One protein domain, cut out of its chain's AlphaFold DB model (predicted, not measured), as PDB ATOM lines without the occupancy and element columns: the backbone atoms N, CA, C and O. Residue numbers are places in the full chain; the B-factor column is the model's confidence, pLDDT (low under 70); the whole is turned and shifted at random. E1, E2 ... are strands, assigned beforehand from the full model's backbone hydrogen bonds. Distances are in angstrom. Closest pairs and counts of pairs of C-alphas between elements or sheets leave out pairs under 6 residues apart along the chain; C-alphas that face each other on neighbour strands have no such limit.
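What this domain is: This is residues 100 to 198 of the 597 residues of an uncharacterized protein of Proteobacteria bacterium ST_bin11 (UniProt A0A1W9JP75). A long, thin rod made of five small antiparallel sheets strung one after another along its length, with the three-stranded sheet E3-E4-E5 at one end, then the hairpins E1-E2, E6-E7 and E8-E9, and E10-E11 at the other end. The printed part starts beside E9, runs through residues 100 to 115 toward E1, and after E5 the stretch 146 to 158 leads back to E6. The printed part has 99 residues with no named helix and eleven named strands, E1 to E11 in chain order, which hold 40 of the residues, under half; the class is all strand. It is extended, with a radius of gyration of the C-alphas of 20.0 A and spans of 70 by 20 by 17 A.

How they stand to each other: The largest sheet has the order E3, residues 131 to 133, E4, residues 136 to 139, and E5, residues 142 to 145, a meander, each strand the antiparallel neighbour of the one before. E3 and E4 form a hairpin at 145 degrees, with N 131 and O 138 2.8 A apart. E4 and E5 form a hairpin at 158 degrees, with N 137 and O 144 2.8 A apart. The hairpin of E1, residues 116 to 118, and E2, residues 121 to 123, has N 116 and O 123 at 2.8 A; the closest C-alphas of E1 and E3, those of Gln 118 and Val 133, are 7.5 A apart. In the hairpin of E6, residues 159 to 162, and E7, residues 165 to 168, N 160 and O 167 are 2.8 A apart. Residues 106 to 107 pair antiparallel with 165 to 166 of E7. In the hairpin of E8, residues 174 to 177, and E9, residues 180 to 183, N 175 and O 182 are 2.8 A apart. E7 and E8 are only just apart, their closest C-alphas at 8.1 A. Residues 100 to 101 pair antiparallel with 180 to 181 of E9. In the hairpin of E10, residues 190 to 192, and E11, residues 195 to 198, N 190 and O 197 are 2.8 A apart; E9 and E10 are apart.

Where its parts are: E1 begins at C-alpha 116 (284.573, 237.000, 364.825), and E11 ends at C-alpha 198 (261.312, 197.185, 379.400). From first to last C-alpha, E5 measures 10.7 A, E7 10.3 A and E4 10.2 A.

The domain as a whole: The C-alphas of Ile 141 and Lys 198, the two farthest apart, are 70.4 A apart. The printed part has no cut. The link from E5 to E6, 13 residues, is long. The mean pLDDT of the printed part is 86.8, and no printed residue is under 70.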
ATOM      1  N   TYR A 100     258.488 218.362 375.415       92.88
ATOM      2  CA  TYR A 100     258.127 219.747 375.143       92.88
ATOM      3  C   TYR A 100     258.917 220.297 373.956       92.88
ATOM      4  O   TYR A 100     260.045 219.883 373.672       92.88
ATOM      5  N   GLY A 101     258.317 221.257 373.256       91.44
ATOM      6  CA  GLY A 101     258.960 221.934 372.137       91.44
ATOM      7  C   GLY A 101     260.041 222.914 372.596       91.44
ATOM      8  O   GLY A 101     259.861 223.641 373.572       91.44
ATOM      9  N   ARG A 102     261.148 222.983 371.851       91.56
ATOM     10  CA  ARG A 102     262.247 223.949 372.054       91.56
ATOM     11  C   ARG A 102     262.447 224.905 370.872       91.56
ATOM     12  O   ARG A 102     263.470 225.577 370.770       91.56
ATOM     13  N   GLY A 103     261.449 224.979 369.989       87.62
ATOM     14  CA  GLY A 103     261.430 225.834 368.800       87.62
ATOM     15  C   GLY A 103     261.996 225.160 367.546       87.62
ATOM     16  O   GLY A 103     262.601 224.096 367.613       87.62
ATOM     17  N   ALA A 104     261.805 225.801 366.391       86.25
ATOM     18  CA  ALA A 104     262.144 225.259 365.067       86.25
ATOM     19  C   ALA A 104     263.656 225.209 364.746       86.25
ATOM     20  O   ALA A 104     264.037 224.813 363.650       86.25
ATOM     21  N   GLY A 105     264.513 225.604 365.691       84.56
ATOM     22  CA  GLY A 105     265.958 225.698 365.491       84.56
ATOM     23  C   GLY A 105     266.376 226.943 364.706       84.56
ATOM     24  O   GLY A 105     265.586 227.581 364.011       84.56
ATOM     25  N   LYS A 106     267.640 227.333 364.854       83.25
ATOM     26  CA  LYS A 106     268.272 228.419 364.094       83.25
ATOM     27  C   LYS A 106     269.440 227.856 363.302       83.25
ATOM     28  O   LYS A 106     270.090 226.920 363.749       83.25
ATOM     29  N   ILE A 107     269.741 228.433 362.146       81.94
ATOM     30  CA  ILE A 107     270.959 228.071 361.413       81.94
ATOM     31  C   ILE A 107     272.201 228.325 362.278       81.94
ATOM     32  O   ILE A 107     272.229 229.273 363.070       81.94
ATOM     33  N   LYS A 108     273.224 227.477 362.126       80.69
ATOM     34  CA  LYS A 108     274.527 227.654 362.782       80.69
ATOM     35  C   LYS A 108     275.059 229.050 362.461       80.69
ATOM     36  O   LYS A 108     275.194 229.415 361.298       80.69
ATOM     37  N   ASN A 109     275.293 229.847 363.499       78.69
ATOM     38  CA  ASN A 109     275.738 231.239 363.392       78.69
ATOM     39  C   ASN A 109     276.950 231.545 364.294       78.69
ATOM     40  O   ASN A 109     277.440 232.677 364.301       78.69
ATOM     41  N   GLY A 110     277.448 230.542 365.023       78.81
ATOM     42  CA  GLY A 110     278.668 230.613 365.810       78.81
ATOM     43  C   GLY A 110     279.911 230.439 364.940       78.81
ATOM     44  O   GLY A 110     279.930 229.662 363.979       78.81
ATOM     45  N   CYS A 111     280.962 231.179 365.287       80.62
ATOM     46  CA  CYS A 111     282.253 231.061 364.631       80.62
ATOM     47  C   CYS A 111     283.182 230.089 365.361       80.62
ATOM     48  O   CYS A 111     283.075 229.962 366.580       80.62
ATOM     49  N   PRO A 112     284.105 229.428 364.635       78.31
ATOM     50  CA  PRO A 112     285.202 228.687 365.248       78.31
ATOM     51  C   PRO A 112     286.022 229.563 366.201       78.31
ATOM     52  O   PRO A 112     286.100 230.783 366.010       78.31
ATOM     53  N   ASP A 113     286.676 228.928 367.173       79.56
ATOM     54  CA  ASP A 113     287.490 229.611 368.179       79.56
ATOM     55  C   ASP A 113     288.503 230.574 367.551       79.56
ATOM     56  O   ASP A 113     289.172 230.280 366.556       79.56
ATOM     57  N   GLY A 114     288.587 231.770 368.133       79.62
ATOM     58  CA  GLY A 114     289.477 232.826 367.662       79.62
ATOM     59  C   GLY A 114     289.006 233.556 366.401       79.62
ATOM     60  O   GLY A 114     289.790 234.334 365.868       79.62
ATOM     61  N   LYS A 115     287.765 233.359 365.924       85.19
ATOM     62  CA  LYS A 115     287.153 234.140 364.829       85.19
ATOM     63  C   LYS A 115     285.966 234.990 365.296       85.19
ATOM     64  O   LYS A 115     285.261 234.640 366.235       85.19
ATOM     65  N   VAL A 116     285.714 236.098 364.598       85.19
ATOM     66  CA  VAL A 116     284.573 237.000 364.825       85.19
ATOM     67  C   VAL A 116     283.547 236.872 363.699       85.19
ATOM     68  O   VAL A 116     283.916 236.888 362.520       85.19
ATOM     69  N   ASN A 117     282.263 236.747 364.053       83.69
ATOM     70  CA  ASN A 117     281.175 236.786 363.074       83.69
ATOM     71  C   ASN A 117     280.969 238.232 362.620       83.69
ATOM     72  O   ASN A 117     280.757 239.120 363.447       83.69
ATOM     73  N   GLN A 118     281.018 238.464 361.314       83.44
ATOM     74  CA  GLN A 118     280.657 239.742 360.735       83.44
ATOM     75  C   GLN A 118     279.836 239.532 359.463       83.44
ATOM     76  O   GLN A 118     280.304 238.912 358.513       83.44
ATOM     77  N   SER A 119     278.606 240.049 359.451       78.88
ATOM     78  CA  SER A 119     277.669 239.930 358.322       78.88
ATOM     79  C   SER A 119     277.424 238.485 357.851       78.88
ATOM     80  O   SER A 119     277.266 238.242 356.660       78.88
ATOM     81  N   GLY A 120     277.397 237.516 358.777       75.25
ATOM     82  CA  GLY A 120     277.055 236.119 358.482       75.25
ATOM     83  C   GLY A 120     278.236 235.212 358.119       75.25
ATOM     84  O   GLY A 120     278.020 234.032 357.863       75.25
ATOM     85  N   LEU A 121     279.473 235.721 358.142       83.31
ATOM     86  CA  LEU A 121     280.700 234.949 357.915       83.31
ATOM     87  C   LEU A 121     281.713 235.151 359.048       83.31
ATOM     88  O   LEU A 121     281.754 236.192 359.704       83.31
ATOM     89  N   CYS A 122     282.553 234.144 359.267       87.06
ATOM     90  CA  CYS A 122     283.543 234.110 360.338       87.06
ATOM     91  C   CYS A 122     284.928 234.515 359.850       87.06
ATOM     92  O   CYS A 122     285.532 233.817 359.032       87.06
ATOM     93  N   TYR A 123     285.469 235.591 360.412       88.50
ATOM     94  CA  TYR A 123     286.762 236.155 360.034       88.50
ATOM     95  C   TYR A 123     287.765 236.135 361.183       88.50
ATOM     96  O   TYR A 123     287.388 236.173 362.351       88.50
ATOM     97  N   THR A 124     289.054 236.160 360.861       89.44
ATOM     98  CA  THR A 124     290.100 236.398 361.861       89.44
ATOM     99  C   THR A 124     289.953 237.816 362.449       89.44
ATOM    100  O   THR A 124     289.718 238.762 361.687       89.44
ATOM    101  N   PRO A 125     290.068 238.006 363.779       91.06
ATOM    102  CA  PRO A 125     289.982 239.308 364.424       91.06
ATOM    103  C   PRO A 125     290.985 240.290 363.827       91.06
ATOM    104  O   PRO A 125     292.115 239.934 363.487       91.06
ATOM    105  N   CYS A 126     290.572 241.547 363.697       90.00
ATOM    106  CA  CYS A 126     291.503 242.588 363.294       90.00
ATOM    107  C   CYS A 126     292.490 242.880 364.435       90.00
ATOM    108  O   CYS A 126     292.122 242.761 365.604       90.00
ATOM    109  N   PRO A 127     293.738 243.277 364.127       89.81
ATOM    110  CA  PRO A 127     294.670 243.712 365.159       89.81
ATOM    111  C   PRO A 127     294.112 244.894 365.953       89.81
ATOM    112  O   PRO A 127     293.311 245.672 365.433       89.81
ATOM    113  N   SER A 128     294.610 245.074 367.175       88.88
ATOM    114  CA  SER A 128     294.199 246.180 368.043       88.88
ATOM    115  C   SER A 128     294.281 247.541 367.327       88.88
ATOM    116  O   SER A 128     295.281 247.872 366.678       88.88
ATOM    117  N   GLY A 129     293.195 248.317 367.403       86.50
ATOM    118  CA  GLY A 129     293.051 249.620 366.744       86.50
ATOM    119  C   GLY A 129     292.697 249.585 365.250       86.50
ATOM    120  O   GLY A 129     292.855 250.610 364.586       86.50
ATOM    121  N   TRP A 130     292.264 248.440 364.711       91.81
ATOM    122  CA  TRP A 130     291.716 248.298 363.355       91.81
ATOM    123  C   TRP A 130     290.250 247.843 363.402       91.81
ATOM    124  O   TRP A 130     289.902 246.954 364.178       91.81
ATOM    125  N   THR A 131     289.411 248.386 362.521       89.94
ATOM    126  CA  THR A 131     287.983 248.045 362.417       89.94
ATOM    127  C   THR A 131     287.749 247.083 361.257       89.94
ATOM    128  O   THR A 131     288.149 247.353 360.126       89.94
ATOM    129  N   GLY A 132     287.106 245.945 361.517       88.94
ATOM    130  CA  GLY A 132     286.740 244.989 360.468       88.94
ATOM    131  C   GLY A 132     285.521 245.449 359.672       88.94
ATOM    132  O   GLY A 132     284.539 245.892 360.263       88.94
ATOM    133  N   VAL A 133     285.560 245.302 358.345       87.94
ATOM    134  CA  VAL A 133     284.412 245.388 357.422       87.94
ATOM    135  C   VAL A 133     284.513 244.221 356.437       87.94
ATOM    136  O   VAL A 133     285.280 244.271 355.476       87.94
ATOM    137  N   GLY A 134     283.791 243.130 356.717       85.25
ATOM    138  CA  GLY A 134     283.839 241.900 355.912       85.25
ATOM    139  C   GLY A 134     285.258 241.296 355.835       85.25
ATOM    140  O   GLY A 134     285.863 241.065 356.890       85.25
ATOM    141  N   PRO A 135     285.820 241.043 354.633       89.19
ATOM    142  CA  PRO A 135     287.144 240.435 354.459       89.19
ATOM    143  C   PRO A 135     288.328 241.397 354.682       89.19
ATOM    144  O   PRO A 135     289.480 241.006 354.472       89.19
ATOM    145  N   VAL A 136     288.086 242.644 355.113       90.44
ATOM    146  CA  VAL A 136     289.114 243.694 355.232       90.44
ATOM    147  C   VAL A 136     289.115 244.327 356.630       90.44
ATOM    148  O   VAL A 136     288.064 244.585 357.212       90.44
ATOM    149  N   CYS A 137     290.304 244.596 357.172       92.44
ATOM    150  CA  CYS A 137     290.528 245.439 358.348       92.44
ATOM    151  C   CYS A 137     290.961 246.843 357.912       92.44
ATOM    152  O   CYS A 137     291.877 246.968 357.098       92.44
ATOM    153  N   TRP A 138     290.391 247.881 358.522       89.81
ATOM    154  CA  TRP A 138     290.635 249.292 358.211       89.81
ATOM    155  C   TRP A 138     291.229 250.055 359.401       89.81
ATOM    156  O   TRP A 138     290.849 249.816 360.547       89.81
ATOM    157  N   LYS A 139     292.138 250.998 359.135       90.56
ATOM    158  CA  LYS A 139     292.641 251.984 360.108       90.56
ATOM    159  C   LYS A 139     292.889 253.312 359.388       90.56
ATOM    160  O   LYS A 139     293.933 253.506 358.762       90.56
ATOM    161  N   GLY A 140     291.905 254.210 359.439       87.69
ATOM    162  CA  GLY A 140     291.862 255.387 358.565       87.69
ATOM    163  C   GLY A 140     291.790 254.960 357.095       87.69
ATOM    164  O   GLY A 140     290.984 254.102 356.748       87.69
ATOM    165  N   ILE A 141     292.678 255.495 356.254       82.62
ATOM    166  CA  ILE A 141     292.782 255.132 354.827       82.62
ATOM    167  C   ILE A 141     293.583 253.841 354.559       82.62
ATOM    168  O   ILE A 141     293.698 253.420 353.412       82.62
ATOM    169  N   LYS A 142     294.184 253.220 355.586       88.31
ATOM    170  CA  LYS A 142     294.967 251.981 355.433       88.31
ATOM    171  C   LYS A 142     294.057 250.759 355.552       88.31
ATOM    172  O   LYS A 142     293.255 250.682 356.483       88.31
ATOM    173  N   SER A 143     294.245 249.776 354.671       89.69
ATOM    174  CA  SER A 143     293.477 248.525 354.642       89.69
ATOM    175  C   SER A 143     294.375 247.294 354.551       89.69
ATOM    176  O   SER A 143     295.410 247.329 353.887       89.69
ATOM    177  N   LYS A 144     293.956 246.179 355.153       90.44
ATOM    178  CA  LYS A 144     294.561 244.859 354.918       90.44
ATOM    179  C   LYS A 144     293.516 243.753 354.924       90.44
ATOM    180  O   LYS A 144     292.535 243.841 355.659       90.44
ATOM    181  N   THR A 145     293.725 242.714 354.126       87.56
ATOM    182  CA  THR A 145     292.802 241.575 354.075       87.56
ATOM    183  C   THR A 145     292.944 240.703 355.327       87.56
ATOM    184  O   THR A 145     293.989 240.685 355.981       87.56
ATOM    185  N   ARG A 146     291.871 239.991 355.685       88.50
ATOM    186  CA  ARG A 146     291.834 239.021 356.799       88.50
ATOM    187  C   ARG A 146     291.201 237.678 356.398       88.50
ATOM    188  O   ARG A 146     290.715 236.935 357.250       88.50
ATOM    189  N   GLY A 147     291.210 237.386 355.093       86.38
ATOM    190  CA  GLY A 147     290.606 236.204 354.466       86.38
ATOM    191  C   GLY A 147     289.152 236.410 354.015       86.38
ATOM    192  O   GLY A 147     288.486 237.343 354.455       86.38
ATOM    193  N   ALA A 148     288.658 235.520 353.144       84.94
ATOM    194  CA  ALA A 148     287.294 235.565 352.591       84.94
ATOM    195  C   ALA A 148     286.185 235.262 353.623       84.94
ATOM    196  O   ALA A 148     285.017 235.557 353.385       84.94
ATOM    197  N   GLY A 149     286.565 234.740 354.793       82.69
ATOM    198  CA  GLY A 149     285.646 234.280 355.829       82.69
ATOM    199  C   GLY A 149     285.267 232.809 355.643       82.69
ATOM    200  O   GLY A 149     285.425 232.244 354.566       82.69
ATOM    201  N   SER A 150     284.814 232.165 356.713       82.75
ATOM    202  CA  SER A 150     284.267 230.802 356.682       82.75
ATOM    203  C   SER A 150     282.810 230.809 357.136       82.75
ATOM    204  O   SER A 150     282.442 231.637 357.969       82.75
ATOM    205  N   VAL A 151     281.987 229.894 356.617       79.38
ATOM    206  CA  VAL A 151     280.591 229.758 357.059       79.38
ATOM    207  C   VAL A 151     280.573 229.391 358.551       79.38
ATOM    208  O   VAL A 151     281.349 228.519 358.958       79.38
ATOM    209  N   PRO A 152     279.741 230.053 359.374       78.75
ATOM    210  CA  PRO A 152     279.558 229.672 360.767       78.75
ATOM    211  C   PRO A 152     279.120 228.203 360.869       78.75
ATOM    212  O   PRO A 152     278.165 227.782 360.222       78.75
ATOM    213  N   ASN A 153     279.838 227.405 361.657       79.88
ATOM    214  CA  ASN A 153     279.601 225.963 361.776       79.88
ATOM    215  C   ASN A 153     279.388 225.507 363.224       79.88
ATOM    216  O   ASN A 153     279.200 224.313 363.463       79.88
ATOM    217  N   SER A 154     279.386 226.443 364.174       81.44
ATOM    218  CA  SER A 154     279.105 226.183 365.579       81.44
ATOM    219  C   SER A 154     277.782 226.821 366.003       81.44
ATOM    220  O   SER A 154     277.209 227.678 365.320       81.44
ATOM    221  N   CYS A 155     277.265 226.349 367.130       83.81
ATOM    222  CA  CYS A 155     276.062 226.884 367.744       83.81
ATOM    223  C   CYS A 155     276.412 227.977 368.753       83.81
ATOM    224  O   CYS A 155     277.480 227.956 369.363       83.81
ATOM    225  N   ALA A 156     275.523 228.961 368.896       77.75
ATOM    226  CA  ALA A 156     275.678 230.005 369.900       77.75
ATOM    227  C   ALA A 156     275.661 229.400 371.315       77.75
ATOM    228  O   ALA A 156     275.057 228.349 371.547       77.75
ATOM    229  N   SER A 157     276.298 230.079 372.272       78.12
ATOM    230  CA  SER A 157     276.308 229.637 373.672       78.12
ATOM    231  C   SER A 157     274.881 229.396 374.196       78.12
ATOM    232  O   SER A 157     273.981 230.194 373.931       78.12
ATOM    233  N   GLY A 158     274.672 228.280 374.903       79.81
ATOM    234  CA  GLY A 158     273.357 227.842 375.397       79.81
ATOM    235  C   GLY A 158     272.482 227.101 374.373       79.81
ATOM    236  O   GLY A 158     271.321 226.813 374.656       79.81
ATOM    237  N   THR A 159     273.018 226.785 373.189       86.69
ATOM    238  CA  THR A 159     272.342 225.971 372.166       86.69
ATOM    239  C   THR A 159     273.206 224.784 371.747       86.69
ATOM    240  O   THR A 159     274.432 224.855 371.786       86.69
ATOM    241  N   GLU A 160     272.569 223.692 371.337       88.25
ATOM    242  CA  GLU A 160     273.217 222.478 370.845       88.25
ATOM    243  C   GLU A 160     272.865 222.214 369.380       88.25
ATOM    244  O   GLU A 160     271.796 222.599 368.898       88.25
ATOM    245  N   ALA A 161     273.790 221.584 368.660       87.25
ATOM    246  CA  ALA A 161     273.603 221.246 367.258       87.25
ATOM    247  C   ALA A 161     272.836 219.928 367.122       87.25
ATOM    248  O   ALA A 161     273.249 218.922 367.691       87.25
ATOM    249  N   ASP A 162     271.797 219.920 366.291       86.00
ATOM    250  CA  ASP A 162     271.158 218.698 365.806       86.00
ATOM    251  C   ASP A 162     270.930 218.832 364.292       86.00
ATOM    252  O   ASP A 162     270.235 219.735 363.807       86.00
ATOM    253  N   GLY A 163     271.647 218.008 363.527       84.00
ATOM    254  CA  GLY A 163     271.801 218.170 362.084       84.00
ATOM    255  C   GLY A 163     272.390 219.537 361.688       84.00
ATOM    256  O   GLY A 163     273.478 219.940 362.127       84.00
ATOM    257  N   ALA A 164     271.681 220.248 360.804       82.56
ATOM    258  CA  ALA A 164     272.086 221.554 360.270       82.56
ATOM    259  C   ALA A 164     271.680 222.749 361.156       82.56
ATOM    260  O   ALA A 164     272.075 223.882 360.870       82.56
ATOM    261  N   LEU A 165     270.913 222.516 362.223       86.19
ATOM    262  CA  LEU A 165     270.309 223.563 363.044       86.19
ATOM    263  C   LEU A 165     270.827 223.520 364.486       86.19
ATOM    264  O   LEU A 165     271.317 222.503 364.973       86.19
ATOM    265  N   CYS A 166     270.724 224.661 365.154       89.19
ATOM    266  CA  CYS A 166     271.024 224.868 366.560       89.19
ATOM    267  C   CYS A 166     269.725 225.061 367.331       89.19
ATOM    268  O   CYS A 166     268.918 225.934 366.993       89.19
ATOM    269  N   TYR A 167     269.553 224.291 368.392       92.06
ATOM    270  CA  TYR A 167     268.382 224.332 369.256       92.06
ATOM    271  C   TYR A 167     268.783 224.724 370.676       92.06
ATOM    272  O   TYR A 167     269.887 224.389 371.102       92.06
ATOM    273  N   PRO A 168     267.916 225.400 371.445       92.44
ATOM    274  CA  PRO A 168     268.112 225.538 372.883       92.44
ATOM    275  C   PRO A 168     268.393 224.180 373.534       92.44
ATOM    276  O   PRO A 168     267.750 223.178 373.197       92.44
ATOM    277  N   THR A 169     269.352 224.151 374.457       92.44
ATOM    278  CA  THR A 169     269.647 222.938 375.223       92.44
ATOM    279  C   THR A 169     268.419 222.504 376.021       92.44
ATOM    280  O   THR A 169     267.629 223.324 376.503       92.44
ATOM    281  N   CYS A 170     268.217 221.192 376.127       93.69
ATOM    282  CA  CYS A 170     267.106 220.657 376.900       93.69
ATOM    283  C   CYS A 170     267.329 220.823 378.410       93.69
ATOM    284  O   CYS A 170     268.458 220.914 378.892       93.69
ATOM    285  N   ARG A 171     266.227 220.850 379.172       93.50
ATOM    286  CA  ARG A 171     266.244 220.794 380.639       93.50
ATOM    287  C   ARG A 171     266.962 219.515 381.077       93.50
ATOM    288  O   ARG A 171     266.881 218.491 380.398       93.50
ATOM    289  N   THR A 172     267.602 219.545 382.243       92.81
ATOM    290  CA  THR A 172     268.213 218.348 382.835       92.81
ATOM    291  C   THR A 172     267.205 217.194 382.884       92.81
ATOM    292  O   THR A 172     266.070 217.374 383.317       92.81
ATOM    293  N   GLY A 173     267.620 216.009 382.422       89.25
ATOM    294  CA  GLY A 173     266.757 214.825 382.333       89.25
ATOM    295  C   GLY A 173     266.038 214.641 380.991       89.25
ATOM    296  O   GLY A 173     265.281 213.684 380.860       89.25
ATOM    297  N   TYR A 174     266.286 215.501 379.999       93.69
ATOM    298  CA  TYR A 174     265.743 215.397 378.642       93.69
ATOM    299  C   TYR A 174     266.870 215.377 377.605       93.69
ATOM    300  O   TYR A 174     267.910 215.998 377.820       93.69
ATOM    301  N   ASP A 175     266.645 214.693 376.486       91.00
ATOM    302  CA  ASP A 175     267.509 214.723 375.304       91.00
ATOM    303  C   ASP A 175     266.786 215.394 374.137       91.00
ATOM    304  O   ASP A 175     265.582 215.215 373.929       91.00
ATOM    305  N   GLY A 176     267.530 216.181 373.370       90.00
ATOM    306  CA  GLY A 176     267.019 216.852 372.189       90.00
ATOM    307  C   GLY A 176     266.998 215.939 370.971       90.00
ATOM    308  O   GLY A 176     268.016 215.344 370.640       90.00
ATOM    309  N   VAL A 177     265.858 215.879 370.281       90.94
ATOM    310  CA  VAL A 177     265.756 215.334 368.920       90.94
ATOM    311  C   VAL A 177     264.994 216.349 368.071       90.94
ATOM    312  O   VAL A 177     263.774 216.504 368.180       90.94
ATOM    313  N   GLY A 178     265.735 217.104 367.266       89.06
ATOM    314  CA  GLY A 178     265.245 218.225 366.477       89.06
ATOM    315  C   GLY A 178     264.532 219.267 367.353       89.06
ATOM    316  O   GLY A 178     265.121 219.736 368.334       89.06
ATOM    317  N   PRO A 179     263.276 219.643 367.044       91.44
ATOM    318  CA  PRO A 179     262.543 220.683 367.764       91.44
ATOM    319  C   PRO A 179     261.939 220.224 369.100       91.44
ATOM    320  O   PRO A 179     261.287 221.029 369.770       91.44
ATOM    321  N   VAL A 180     262.130 218.963 369.502       92.88
ATOM    322  CA  VAL A 180     261.498 218.386 370.696       92.88
ATOM    323  C   VAL A 180     262.553 217.923 371.695       92.88
ATOM    324  O   VAL A 180     263.527 217.263 371.334       92.88
ATOM    325  N   CYS A 181     262.345 218.267 372.963       93.56
ATOM    326  CA  CYS A 181     263.046 217.660 374.085       93.56
ATOM    327  C   CYS A 181     262.231 216.472 374.595       93.56
ATOM    328  O   CYS A 181     261.082 216.654 374.997       93.56
ATOM    329  N   TRP A 182     262.835 215.288 374.618       92.94
ATOM    330  CA  TRP A 182     262.226 214.040 375.079       92.94
ATOM    331  C   TRP A 182     262.800 213.623 376.422       92.94
ATOM    332  O   TRP A 182     264.015 213.649 376.613       92.94
ATOM    333  N   GLN A 183     261.943 213.208 377.349       94.75
ATOM    334  CA  GLN A 183     262.381 212.729 378.654       94.75
ATOM    335  C   GLN A 183     263.314 211.513 378.514       94.75
ATOM    336  O   GLN A 183     263.061 210.592 377.729       94.75
ATOM    337  N   LYS A 184     264.395 211.492 379.299       92.69
ATOM    338  CA  LYS A 184     265.278 210.326 379.423       92.69
ATOM    339  C   LYS A 184     264.531 209.169 380.064       92.69
ATOM    340  O   LYS A 184     263.756 209.361 380.999       92.69
ATOM    341  N   CYS A 185     264.795 207.959 379.584       91.38
ATOM    342  CA  CYS A 185     264.167 206.783 380.164       91.38
ATOM    343  C   CYS A 185     264.648 206.538 381.600       91.38
ATOM    344  O   CYS A 185     265.838 206.720 381.881       91.38
ATOM    345  N   PRO A 186     263.750 206.110 382.507       89.38
ATOM    346  CA  PRO A 186     264.138 205.653 383.833       89.38
ATOM    347  C   PRO A 186     265.169 204.522 383.758       89.38
ATOM    348  O   PRO A 186     265.216 203.766 382.785       89.38
ATOM    349  N   SER A 187     265.974 204.376 384.812       86.25
ATOM    350  CA  SER A 187     266.981 203.315 384.883       86.25
ATOM    351  C   SER A 187     266.358 201.929 384.655       86.25
ATOM    352  O   SER A 187     265.331 201.586 385.248       86.25
ATOM    353  N   GLY A 188     266.973 201.135 383.776       80.31
ATOM    354  CA  GLY A 188     266.504 199.799 383.401       80.31
ATOM    355  C   GLY A 188     265.415 199.755 382.323       80.31
ATOM    356  O   GLY A 188     264.894 198.670 382.073       80.31
ATOM    357  N   TYR A 189     265.070 200.887 381.701       86.62
ATOM    358  CA  TYR A 189     264.244 200.945 380.491       86.62
ATOM    359  C   TYR A 189     265.090 201.317 379.269       86.62
ATOM    360  O   TYR A 189     265.984 202.161 379.344       86.62
ATOM    361  N   THR A 190     264.757 200.731 378.125       86.62
ATOM    362  CA  THR A 190     265.365 201.024 376.829       86.62
ATOM    363  C   THR A 190     264.572 202.114 376.117       86.62
ATOM    364  O   THR A 190     263.341 202.126 376.111       86.62
ATOM    365  N   ASN A 191     265.284 203.052 375.495       86.25
ATOM    366  CA  ASN A 191     264.678 204.082 374.665       86.25
ATOM    367  C   ASN A 191     264.153 203.465 373.356       86.25
ATOM    368  O   ASN A 191     264.943 203.024 372.527       86.25
ATOM    369  N   SER A 192     262.836 203.481 373.162       84.06
ATOM    370  CA  SER A 192     262.155 202.991 371.956       84.06
ATOM    371  C   SER A 192     261.433 204.131 371.228       84.06
ATOM    372  O   SER A 192     260.285 204.000 370.810       84.06
ATOM    373  N   GLY A 193     262.092 205.287 371.115       85.75
ATOM    374  CA  GLY A 193     261.536 206.484 370.487       85.75
ATOM    375  C   GLY A 193     260.700 207.296 371.471       85.75
ATOM    376  O   GLY A 193     261.238 207.836 372.442       85.75
ATOM    377  N   VAL A 194     259.391 207.389 371.229       86.56
ATOM    378  CA  VAL A 194     258.447 208.125 372.098       86.56
ATOM    379  C   VAL A 194     258.132 207.382 373.405       86.56
ATOM    380  O   VAL A 194     257.587 207.963 374.341       86.56
ATOM    381  N   PHE A 195     258.527 206.110 373.490       89.75
ATOM    382  CA  PHE A 195     258.323 205.258 374.653       89.75
ATOM    383  C   PHE A 195     259.643 204.844 375.305       89.75
ATOM    384  O   PHE A 195     260.706 204.807 374.675       89.75
ATOM    385  N   CYS A 196     259.545 204.472 376.574       88.75
ATOM    386  CA  CYS A 196     260.543 203.696 377.290       88.75
ATOM    387  C   CYS A 196     259.996 202.281 377.473       88.75
ATOM    388  O   CYS A 196     258.977 202.094 378.141       88.75
ATOM    389  N   SER A 197     260.654 201.296 376.865       85.50
ATOM    390  CA  SER A 197     260.261 199.887 376.930       85.50
ATOM    391  C   SER A 197     261.124 199.131 377.931       85.50
ATOM    392  O   SER A 197     262.284 199.476 378.169       85.50
ATOM    393  N   LYS A 198     260.559 198.095 378.545       87.25
ATOM    394  CA  LYS A 198     261.312 197.185 379.400       87.25
ATOM    395  C   LYS A 198     260.866 195.766 379.117       87.25
ATOM    396  O   LYS A 198     259.796 195.340 379.546       87.25
TER     397      LYS A 198